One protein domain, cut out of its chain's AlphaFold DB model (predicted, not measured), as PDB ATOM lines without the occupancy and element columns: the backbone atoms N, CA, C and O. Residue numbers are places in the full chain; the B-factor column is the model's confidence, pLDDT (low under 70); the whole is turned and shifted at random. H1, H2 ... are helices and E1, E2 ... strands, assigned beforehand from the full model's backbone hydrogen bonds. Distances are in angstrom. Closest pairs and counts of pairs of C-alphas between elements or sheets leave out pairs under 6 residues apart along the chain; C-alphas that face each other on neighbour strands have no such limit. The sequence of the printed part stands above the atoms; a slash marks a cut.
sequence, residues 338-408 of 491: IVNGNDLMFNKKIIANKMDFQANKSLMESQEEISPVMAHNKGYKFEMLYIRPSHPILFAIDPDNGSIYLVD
ATOM      1  N   ILE A 338      42.817 -74.021  30.942       87.50
ATOM      2  CA  ILE A 338      42.372 -72.822  30.218       87.50
ATOM      3  C   ILE A 338      43.585 -71.947  29.887       87.50
ATOM      4  O   ILE A 338      44.441 -71.708  30.738       87.50
ATOM      5  N   VAL A 339      43.627 -71.416  28.664       84.88
ATOM      6  CA  VAL A 339      44.590 -70.383  28.256       84.88
ATOM      7  C   VAL A 339      43.901 -69.023  28.318       84.88
ATOM      8  O   VAL A 339      42.963 -68.771  27.563       84.88
ATOM      9  N   ASN A 340      44.360 -68.139  29.205       85.75
ATOM     10  CA  ASN A 340      43.832 -66.783  29.344       85.75
ATOM     11  C   ASN A 340      44.927 -65.752  29.050       85.75
ATOM     12  O   ASN A 340      45.761 -65.437  29.899       85.75
ATOM     13  N   GLY A 341      44.946 -65.239  27.819       86.25
ATOM     14  CA  GLY A 341      46.023 -64.367  27.352       86.25
ATOM     15  C   GLY A 341      47.373 -65.087  27.402       86.25
ATOM     16  O   GLY A 341      47.589 -66.054  26.670       86.25
ATOM     17  N   ASN A 342      48.266 -64.616  28.275       88.44
ATOM     18  CA  ASN A 342      49.582 -65.219  28.488       88.44
ATOM     19  C   ASN A 342      49.590 -66.281  29.596       88.44
ATOM     20  O   ASN A 342      50.574 -67.008  29.705       88.44
ATOM     21  N   ASP A 343      48.534 -66.386  30.401       91.94
ATOM     22  CA  ASP A 343      48.488 -67.315  31.526       91.94
ATOM     23  C   ASP A 343      47.938 -68.677  31.095       91.94
ATOM     24  O   ASP A 343      46.864 -68.785  30.498       91.94
ATOM     25  N   LEU A 344      48.680 -69.728  31.435       91.81
ATOM     26  CA  LEU A 344      48.249 -71.116  31.340       91.81
ATOM     27  C   LEU A 344      47.709 -71.519  32.707       91.81
ATOM     28  O   LEU A 344      48.439 -71.492  33.699       91.81
ATOM     29  N   MET A 345      46.424 -71.853  32.772       90.81
ATOM     30  CA  MET A 345      45.722 -72.106  34.026       90.81
ATOM     31  C   MET A 345      45.241 -73.549  34.101       90.81
ATOM     32  O   MET A 345      44.657 -74.054  33.148       90.81
ATOM     33  N   PHE A 346      45.415 -74.179  35.262       91.56
ATOM     34  CA  PHE A 346      44.783 -75.445  35.616       91.56
ATOM     35  C   PHE A 346      44.007 -75.282  36.929       91.56
ATOM     36  O   PHE A 346      44.554 -74.780  37.911       91.56
ATOM     37  N   ASN A 347      42.722 -75.647  36.964       87.81
ATOM     38  CA  ASN A 347      41.846 -75.492  38.137       87.81
ATOM     39  C   ASN A 347      41.903 -74.083  38.766       87.81
ATOM     40  O   ASN A 347      41.956 -73.926  39.985       87.81
ATOM     41  N   LYS A 348      41.895 -73.042  37.919       85.75
ATOM     42  CA  LYS A 348      42.020 -71.614  38.288       85.75
ATOM     43  C   LYS A 348      43.380 -71.195  38.873       85.75
ATOM     44  O   LYS A 348      43.524 -70.043  39.276       85.75
ATOM     45  N   LYS A 349      44.382 -72.077  38.901       89.75
ATOM     46  CA  LYS A 349      45.760 -71.753  39.290       89.75
ATOM     47  C   LYS A 349      46.624 -71.581  38.046       89.75
ATOM     48  O   LYS A 349      46.585 -72.420  37.153       89.75
ATOM     49  N   ILE A 350      47.423 -70.518  38.004       91.25
ATOM     50  CA  ILE A 350      48.425 -70.328  36.951       91.25
ATOM     51  C   ILE A 350      49.514 -71.391  37.136       91.25
ATOM     52  O   ILE A 350      50.118 -71.480  38.207       91.25
ATOM     53  N   ILE A 351      49.731 -72.207  36.107       92.94
ATOM     54  CA  ILE A 351      50.787 -73.225  36.066       92.94
ATOM     55  C   ILE A 351      52.015 -72.740  35.291       92.94
ATOM     56  O   ILE A 351      53.127 -73.151  35.603       92.94
ATOM     57  N   ALA A 352      51.828 -71.836  34.328       91.94
ATOM     58  CA  ALA A 352      52.906 -71.166  33.608       91.94
ATOM     59  C   ALA A 352      52.401 -69.864  32.968       91.94
ATOM     60  O   ALA A 352      51.204 -69.707  32.724       91.94
ATOM     61  N   ASN A 353      53.319 -68.950  32.658       93.81
ATOM     62  CA  ASN A 353      53.038 -67.746  31.881       93.81
ATOM     63  C   ASN A 353      53.917 -67.740  30.625       93.81
ATOM     64  O   ASN A 353      55.135 -67.897  30.709       93.81
ATOM     65  N   LYS A 354      53.316 -67.522  29.450       89.81
ATOM     66  CA  LYS A 354      54.002 -67.571  28.148       89.81
ATOM     67  C   LYS A 354      55.199 -66.623  28.051       89.81
ATOM     68  O   LYS A 354      56.139 -66.929  27.324       89.81
ATOM     69  N   MET A 355      55.186 -65.512  28.786       88.25
ATOM     70  CA  MET A 355      56.170 -64.432  28.691       88.25
ATOM     71  C   MET A 355      57.065 -64.293  29.932       88.25
ATOM     72  O   MET A 355      57.929 -63.417  29.949       88.25
ATOM     73  N   ASP A 356      56.915 -65.143  30.951       91.94
ATOM     74  CA  ASP A 356      57.814 -65.149  32.114       91.94
ATOM     75  C   ASP A 356      59.137 -65.854  31.778       91.94
ATOM     76  O   ASP A 356      59.335 -67.043  32.028       91.94
ATOM     77  N   PHE A 357      60.060 -65.100  31.179       91.12
ATOM     78  CA  PHE A 357      61.339 -65.613  30.685       91.12
ATOM     79  C   PHE A 357      62.163 -66.343  31.750       91.12
ATOM     80  O   PHE A 357      62.798 -67.357  31.453       91.12
ATOM     81  N   GLN A 358      62.166 -65.835  32.986       91.00
ATOM     82  CA  GLN A 358      62.981 -66.398  34.055       91.00
ATOM     83  C   GLN A 358      62.376 -67.705  34.564       91.00
ATOM     84  O   GLN A 358      63.091 -68.707  34.632       91.00
ATOM     85  N   ALA A 359      61.071 -67.722  34.858       92.12
ATOM     86  CA  ALA A 359      60.392 -68.937  35.292       92.12
ATOM     87  C   ALA A 359      60.432 -70.021  34.205       92.12
ATOM     88  O   ALA A 359      60.740 -71.176  34.492       92.12
ATOM     89  N   ASN A 360      60.217 -69.643  32.943       93.38
ATOM     90  CA  ASN A 360      60.222 -70.575  31.816       93.38
ATOM     91  C   ASN A 360      61.602 -71.189  31.571       93.38
ATOM     92  O   ASN A 360      61.695 -72.362  31.213       93.38
ATOM     93  N   LYS A 361      62.684 -70.434  31.803       92.56
ATOM     94  CA  LYS A 361      64.041 -70.986  31.742       92.56
ATOM     95  C   LYS A 361      64.259 -72.047  32.826       92.56
ATOM     96  O   LYS A 361      64.789 -73.111  32.528       92.56
ATOM     97  N   SER A 362      63.806 -71.791  34.053       91.56
ATOM     98  CA  SER A 362      63.880 -72.778  35.138       91.56
ATOM     99  C   SER A 362      62.998 -74.005  34.883       91.56
ATOM    100  O   SER A 362      63.401 -75.119  35.211       91.56
ATOM    101  N   LEU A 363      61.824 -73.834  34.264       90.38
ATOM    102  CA  LEU A 363      60.980 -74.953  33.834       90.38
ATOM    103  C   LEU A 363      61.700 -75.817  32.794       90.38
ATOM    104  O   LEU A 363      61.785 -77.026  32.970       90.38
ATOM    105  N   MET A 364      62.287 -75.205  31.763       89.12
ATOM    106  CA  MET A 364      63.034 -75.922  30.722       89.12
ATOM    107  C   MET A 364      64.154 -76.805  31.292       89.12
ATOM    108  O   MET A 364      64.377 -77.897  30.793       89.12
ATOM    109  N   GLU A 365      64.849 -76.346  32.334       89.06
ATOM    110  CA  GLU A 365      65.965 -77.080  32.948       89.06
ATOM    111  C   GLU A 365      65.515 -78.184  33.928       89.06
ATOM    112  O   GLU A 365      66.326 -79.030  34.300       89.06
ATOM    113  N   SER A 366      64.252 -78.174  34.371       89.31
ATOM    114  CA  SER A 366      63.752 -79.051  35.445       89.31
ATOM    115  C   SER A 366      62.671 -80.048  35.029       89.31
ATOM    116  O   SER A 366      62.454 -81.012  35.761       89.31
ATOM    117  N   GLN A 367      61.971 -79.825  33.909       91.69
ATOM    118  CA  GLN A 367      60.905 -80.721  33.451       91.69
ATOM    119  C   GLN A 367      61.451 -81.953  32.720       91.69
ATOM    120  O   GLN A 367      62.467 -81.894  32.033       91.69
ATOM    121  N   GLU A 368      60.727 -83.067  32.837       93.06
ATOM    122  CA  GLU A 368      61.002 -84.285  32.074       93.06
ATOM    123  C   GLU A 368      60.685 -84.097  30.582       93.06
ATOM    124  O   GLU A 368      59.763 -83.362  30.210       93.06
ATOM    125  N   GLU A 369      61.432 -84.796  29.728       93.06
ATOM    126  CA  GLU A 369      61.228 -84.786  28.280       93.06
ATOM    127  C   GLU A 369      60.150 -85.788  27.836       93.06
ATOM    128  O   GLU A 369      60.038 -86.899  28.358       93.06
ATOM    129  N   ILE A 370      59.377 -85.416  26.815       94.31
ATOM    130  CA  ILE A 370      58.387 -86.277  26.165       94.31
ATOM    131  C   ILE A 370      58.460 -86.140  24.642       94.31
ATOM    132  O   ILE A 370      58.642 -85.047  24.102       94.31
ATOM    133  N   SER A 371      58.271 -87.249  23.922       94.06
ATOM    134  CA  SER A 371      58.213 -87.205  22.459       94.06
ATOM    135  C   SER A 371      56.879 -86.618  21.962       94.06
ATOM    136  O   SER A 371      55.834 -86.844  22.584       94.06
ATOM    137  N   PRO A 372      56.863 -85.932  20.802       93.94
ATOM    138  CA  PRO A 372      55.645 -85.409  20.186       93.94
ATOM    139  C   PRO A 372      54.540 -86.455  20.017       93.94
ATOM    140  O   PRO A 372      53.379 -86.185  20.313       93.94
ATOM    141  N   VAL A 373      54.909 -87.660  19.573       91.88
ATOM    142  CA  VAL A 373      53.969 -88.764  19.342       91.88
ATOM    143  C   VAL A 373      53.366 -89.244  20.662       91.88
ATOM    144  O   VAL A 373      52.152 -89.408  20.758       91.88
ATOM    145  N   MET A 374      54.181 -89.405  21.710       92.62
ATOM    146  CA  MET A 374      53.685 -89.843  23.017       92.62
ATOM    147  C   MET A 374      52.757 -88.798  23.643       92.62
ATOM    148  O   MET A 374      51.680 -89.151  24.117       92.62
ATOM    149  N   ALA A 375      53.152 -87.523  23.621       93.81
ATOM    150  CA  ALA A 375      52.326 -86.430  24.124       93.81
ATOM    151  C   ALA A 375      50.984 -86.355  23.378       93.81
ATOM    152  O   ALA A 375      49.932 -86.229  24.000       93.81
ATOM    153  N   HIS A 376      51.007 -86.505  22.050       92.06
ATOM    154  CA  HIS A 376      49.801 -86.505  21.231       92.06
ATOM    155  C   HIS A 376      48.867 -87.673  21.558       92.06
ATOM    156  O   HIS A 376      47.679 -87.451  21.781       92.06
ATOM    157  N   ASN A 377      49.405 -88.891  21.655       91.12
ATOM    158  CA  ASN A 377      48.629 -90.091  21.971       91.12
ATOM    159  C   ASN A 377      48.011 -90.035  23.379       91.12
ATOM    160  O   ASN A 377      46.952 -90.611  23.605       91.12
ATOM    161  N   LYS A 378      48.651 -89.321  24.315       93.19
ATOM    162  CA  LYS A 378      48.110 -89.030  25.653       93.19
ATOM    163  C   LYS A 378      47.112 -87.863  25.682       93.19
ATOM    164  O   LYS A 378      46.585 -87.549  26.740       93.19
ATOM    165  N   GLY A 379      46.856 -87.199  24.553       91.44
ATOM    166  CA  GLY A 379      45.937 -86.060  24.476       91.44
ATOM    167  C   GLY A 379      46.484 -84.755  25.068       91.44
ATOM    168  O   GLY A 379      45.710 -83.825  25.307       91.44
ATOM    169  N   TYR A 380      47.800 -84.654  25.283       94.50
ATOM    170  CA  TYR A 380      48.429 -83.466  25.866       94.50
ATOM    171  C   TYR A 380      48.329 -82.253  24.936       94.50
ATOM    172  O   TYR A 380      48.334 -82.365  23.704       94.50
ATOM    173  N   LYS A 381      48.241 -81.062  25.532       92.75
ATOM    174  CA  LYS A 381      48.169 -79.788  24.811       92.75
ATOM    175  C   LYS A 381      49.564 -79.215  24.605       92.75
ATOM    176  O   LYS A 381      50.340 -79.114  25.544       92.75
ATOM    177  N   PHE A 382      49.871 -78.830  23.372       93.19
ATOM    178  CA  PHE A 382      51.145 -78.209  23.022       93.19
ATOM    179  C   PHE A 382      51.072 -76.693  23.181       93.19
ATOM    180  O   PHE A 382      50.217 -76.062  22.564       93.19
ATOM    181  N   GLU A 383      51.995 -76.115  23.946       92.69
ATOM    182  CA  GLU A 383      52.087 -74.672  24.172       92.69
ATOM    183  C   GLU A 383      53.539 -74.191  24.135       92.69
ATOM    184  O   GLU A 383      54.472 -74.918  24.475       92.69
ATOM    185  N   MET A 384      53.726 -72.941  23.709       90.69
ATOM    186  CA  MET A 384      55.044 -72.315  23.593       90.69
ATOM    187  C   MET A 384      55.275 -71.351  24.752       90.69
ATOM    188  O   MET A 384      54.456 -70.462  24.994       90.69
ATOM    189  N   LEU A 385      56.409 -71.508  25.432       92.06
ATOM    190  CA  LEU A 385      56.849 -70.656  26.534       92.06
ATOM    191  C   LEU A 385      58.162 -69.963  26.157       92.06
ATOM    192  O   LEU A 385      59.115 -70.618  25.734       92.06
ATOM    193  N   TYR A 386      58.234 -68.641  26.289       89.69
ATOM    194  CA  TYR A 386      59.435 -67.879  25.950       89.69
ATOM    195  C   TYR A 386      60.425 -67.892  27.106       89.69
ATOM    196  O   TYR A 386      60.051 -67.608  28.238       89.69
ATOM    197  N   ILE A 387      61.699 -68.161  26.805       90.81
ATOM    198  CA  ILE A 387      62.810 -68.089  27.776       90.81
ATOM    199  C   ILE A 387      63.647 -66.808  27.625       90.81
ATOM    200  O   ILE A 387      64.475 -66.495  28.476       90.81
ATOM    201  N   ARG A 388      63.466 -66.091  26.509       86.12
ATOM    202  CA  ARG A 388      63.982 -64.744  26.196       86.12
ATOM    203  C   ARG A 388      63.284 -64.224  24.920       86.12
ATOM    204  O   ARG A 388      62.649 -65.030  24.228       86.12
ATOM    205  N   PRO A 389      63.400 -62.928  24.561       80.75
ATOM    206  CA  PRO A 389      62.750 -62.373  23.368       80.75
ATOM    207  C   PRO A 389      63.056 -63.182  22.101       80.75
ATOM    208  O   PRO A 389      64.216 -63.511  21.859       80.75
ATOM    209  N   SER A 390      62.028 -63.527  21.318       77.88
ATOM    210  CA  SER A 390      62.119 -64.365  20.101       77.88
ATOM    211  C   SER A 390      62.661 -65.792  20.296       77.88
ATOM    212  O   SER A 390      63.070 -66.416  19.322       77.88
ATOM    213  N   HIS A 391      62.687 -66.331  21.520       86.12
ATOM    214  CA  HIS A 391      63.157 -67.701  21.782       86.12
ATOM    215  C   HIS A 391      62.112 -68.496  22.572       86.12
ATOM    216  O   HIS A 391      62.241 -68.642  23.793       86.12
ATOM    217  N   PRO A 392      61.055 -68.977  21.898       90.75
ATOM    218  CA  PRO A 392      60.068 -69.847  22.505       90.75
ATOM    219  C   PRO A 392      60.524 -71.310  22.496       90.75
ATOM    220  O   PRO A 392      61.196 -71.767  21.571       90.75
ATOM    221  N   ILE A 393      60.118 -72.046  23.523       91.25
ATOM    222  CA  ILE A 393      60.374 -73.474  23.721       91.25
ATOM    223  C   ILE A 393      59.030 -74.197  23.820       91.25
ATOM    224  O   ILE A 393      58.070 -73.654  24.368       91.25
ATOM    225  N   LEU A 394      58.956 -75.402  23.253       94.75
ATOM    226  CA  LEU A 394      57.728 -76.188  23.189       94.75
ATOM    227  C   LEU A 394      57.561 -77.061  24.431       94.75
ATOM    228  O   LEU A 394      58.428 -77.876  24.742       94.75
ATOM    229  N   PHE A 395      56.402 -76.945  25.067       94.56
ATOM    230  CA  PHE A 395      55.985 -77.785  26.179       94.56
ATOM    231  C   PHE A 395      54.693 -78.536  25.844       94.56
ATOM    232  O   PHE A 395      53.870 -78.072  25.051       94.56
ATOM    233  N   ALA A 396      54.524 -79.707  26.452       95.31
ATOM    234  CA  ALA A 396      53.288 -80.475  26.451       95.31
ATOM    235  C   ALA A 396      52.664 -80.411  27.846       95.31
ATOM    236  O   ALA A 396      53.357 -80.580  28.845       95.31
ATOM    237  N   ILE A 397      51.362 -80.161  27.902       94.19
ATOM    238  CA  ILE A 397      50.617 -79.966  29.142       94.19
ATOM    239  C   ILE A 397      49.550 -81.039  29.230       94.19
ATOM    240  O   ILE A 397      48.730 -81.187  28.320       94.19
ATOM    241  N   ASP A 398      49.570 -81.774  30.329       94.12
ATOM    242  CA  ASP A 398      48.545 -82.749  30.658       94.12
ATOM    243  C   ASP A 398      47.262 -82.002  31.075       94.12
ATOM    244  O   ASP A 398      47.266 -81.306  32.098       94.12
ATOM    245  N   PRO A 399      46.166 -82.083  30.295       90.25
ATOM    246  CA  PRO A 399      44.942 -81.346  30.595       90.25
ATOM    247  C   PRO A 399      44.206 -81.875  31.832       90.25
ATOM    248  O   PRO A 399      43.351 -81.164  32.359       90.25
ATOM    249  N   ASP A 400      44.531 -83.082  32.302       90.06
ATOM    250  CA  ASP A 400      43.813 -83.743  33.390       90.06
ATOM    251  C   ASP A 400      44.386 -83.378  34.764       90.06
ATOM    252  O   ASP A 400      43.652 -83.358  35.754       90.06
ATOM    253  N   ASN A 401      45.683 -83.058  34.843       91.06
ATOM    254  CA  ASN A 401      46.370 -82.741  36.102       91.06
ATOM    255  C   ASN A 401      47.252 -81.473  36.058       91.06
ATOM    256  O   ASN A 401      47.742 -81.043  37.104       91.06
ATOM    257  N   GLY A 402      47.453 -80.862  34.885       89.50
ATOM    258  CA  GLY A 402      48.248 -79.644  34.703       89.50
ATOM    259  C   GLY A 402      49.768 -79.847  34.710       89.50
ATOM    260  O   GLY A 402      50.498 -78.858  34.790       89.50
ATOM    261  N   SER A 403      50.256 -81.089  34.643       93.00
ATOM    262  CA  SER A 403      51.692 -81.390  34.558       93.00
ATOM    263  C   SER A 403      52.271 -80.896  33.237       93.00
ATOM    264  O   SER A 403      51.617 -80.965  32.196       93.00
ATOM    265  N   ILE A 404      53.506 -80.398  33.281       93.50
ATOM    266  CA  ILE A 404      54.192 -79.781  32.146       93.50
ATOM    267  C   ILE A 404      55.401 -80.647  31.790       93.50
ATOM    268  O   ILE A 404      56.154 -81.050  32.665       93.50
ATOM    269  N   TYR A 405      55.608 -80.902  30.504       95.19
ATOM    270  CA  TYR A 405      56.716 -81.700  29.986       95.19
ATOM    271  C   TYR A 405      57.435 -80.933  28.882       95.19
ATOM    272  O   TYR A 405      56.788 -80.260  28.074       95.19
ATOM    273  N   LEU A 406      58.759 -81.045  28.818       93.56
ATOM    274  CA  LEU A 406      59.543 -80.486  27.722       93.56
ATOM    275  C   LEU A 406      59.382 -81.377  26.485       93.56
ATOM    276  O   LEU A 406      59.529 -82.593  26.571       93.56
ATOM    277  N   VAL A 407      59.060 -80.805  25.325       93.06
ATOM    278  CA  VAL A 407      58.881 -81.619  24.114       93.06
ATOM    279  C   VAL A 407      60.208 -81.770  23.388       93.06
ATOM    280  O   VAL A 407      60.765 -80.785  22.901       93.06
ATOM    281  N   ASP A 408      60.672 -83.011  23.256       89.50
ATOM    282  CA  ASP A 408      61.869 -83.329  22.482       89.50
ATOM    283  C   ASP A 408      61.537 -83.352  20.982       89.50
ATOM    284  O   ASP A 408      60.982 -84.310  20.441       89.50
TER     285      ASP A 408
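Overview. This is residues 338 to 408 of the 491 residues of an uncharacterized protein of viral metagenome (UniProt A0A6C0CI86). A strongly twisted sheet of three strands, E4, E5 and E6, has helix H1 packed on one face, and the short helix H2 lies over E5. A smaller three-stranded sheet, E1 to E3, sits off to one side, with its strand E3 nearest to H1 and E4. The printed part has 71 residues, with two named helices and six named strands in the order E1 E2 E3 H1 H2 E4 E5 E6, of mixed class. The sheets run E1 E2 E3 and E4 E5 E6, both antiparallel. The whole is compact, with a radius of gyration of the C-alphas of 11.3 A and spans of 31 by 27 by 19 A.

Arrangement. E1, residues 338 to 340, and E2, residues 343 to 346, form an antiparallel hairpin at 156 degrees, with N 345 and O 338 2.8 A apart, within hydrogen-bond range. E3, residues 349 to 353, forms the next hairpin with E2 at 145 degrees, with N 346 and O 349 2.8 A apart. These strands are a meander, each the antiparallel neighbour of the one before. H1, residues 357 to 366, comes closest to E3 at the C-alphas of Ala 352 and Asn 360, 7.6 A apart. H2, residues 372 to 377, is apart from H1. In both helices every O i to N i+4 pair is within hydrogen-bond range. E4, residues 381 to 388, E5, residues 391 to 397, and E6, residues 404 to 407, form a second meander. E4 and E5 are a hairpin at 149 degrees, with N 393 and O 385 2.8 A apart; E5 and E6 are another at 123 degrees, with N 405 and O 396 2.8 A apart. H1 and this sheet make two layers, a helix on one face of a sheet; its closest C-alphas to E4 are those of Phe 357 and Ile 387, 4.1 A apart. H2 is on this sheet too, at a height of 9.4 A, and runs along the strands, at 22 degrees to E5 on the local plane. Residues 369 to 370 pair in parallel with residues 406 to 407 of E6. E1 and E2 are apart from E4, E5 and E6.

Along the chain. E1 begins at C-alpha 338, (42.372, -72.822, 30.218). H1 is 14.5 A long, starting at C-alpha 357, (61.339, -65.613, 30.685). E4 measures 21.9 A and E5 19.0 A. E6 ends at C-alpha 407, (58.881, -81.619, 24.114).

Size, cuts and confidence. The C-alphas farthest apart are those of Asn 377 and Pro 389, 31.1 A. The printed part has no cut and no long link. Its mean pLDDT is 91.0, and no printed residue is under 70.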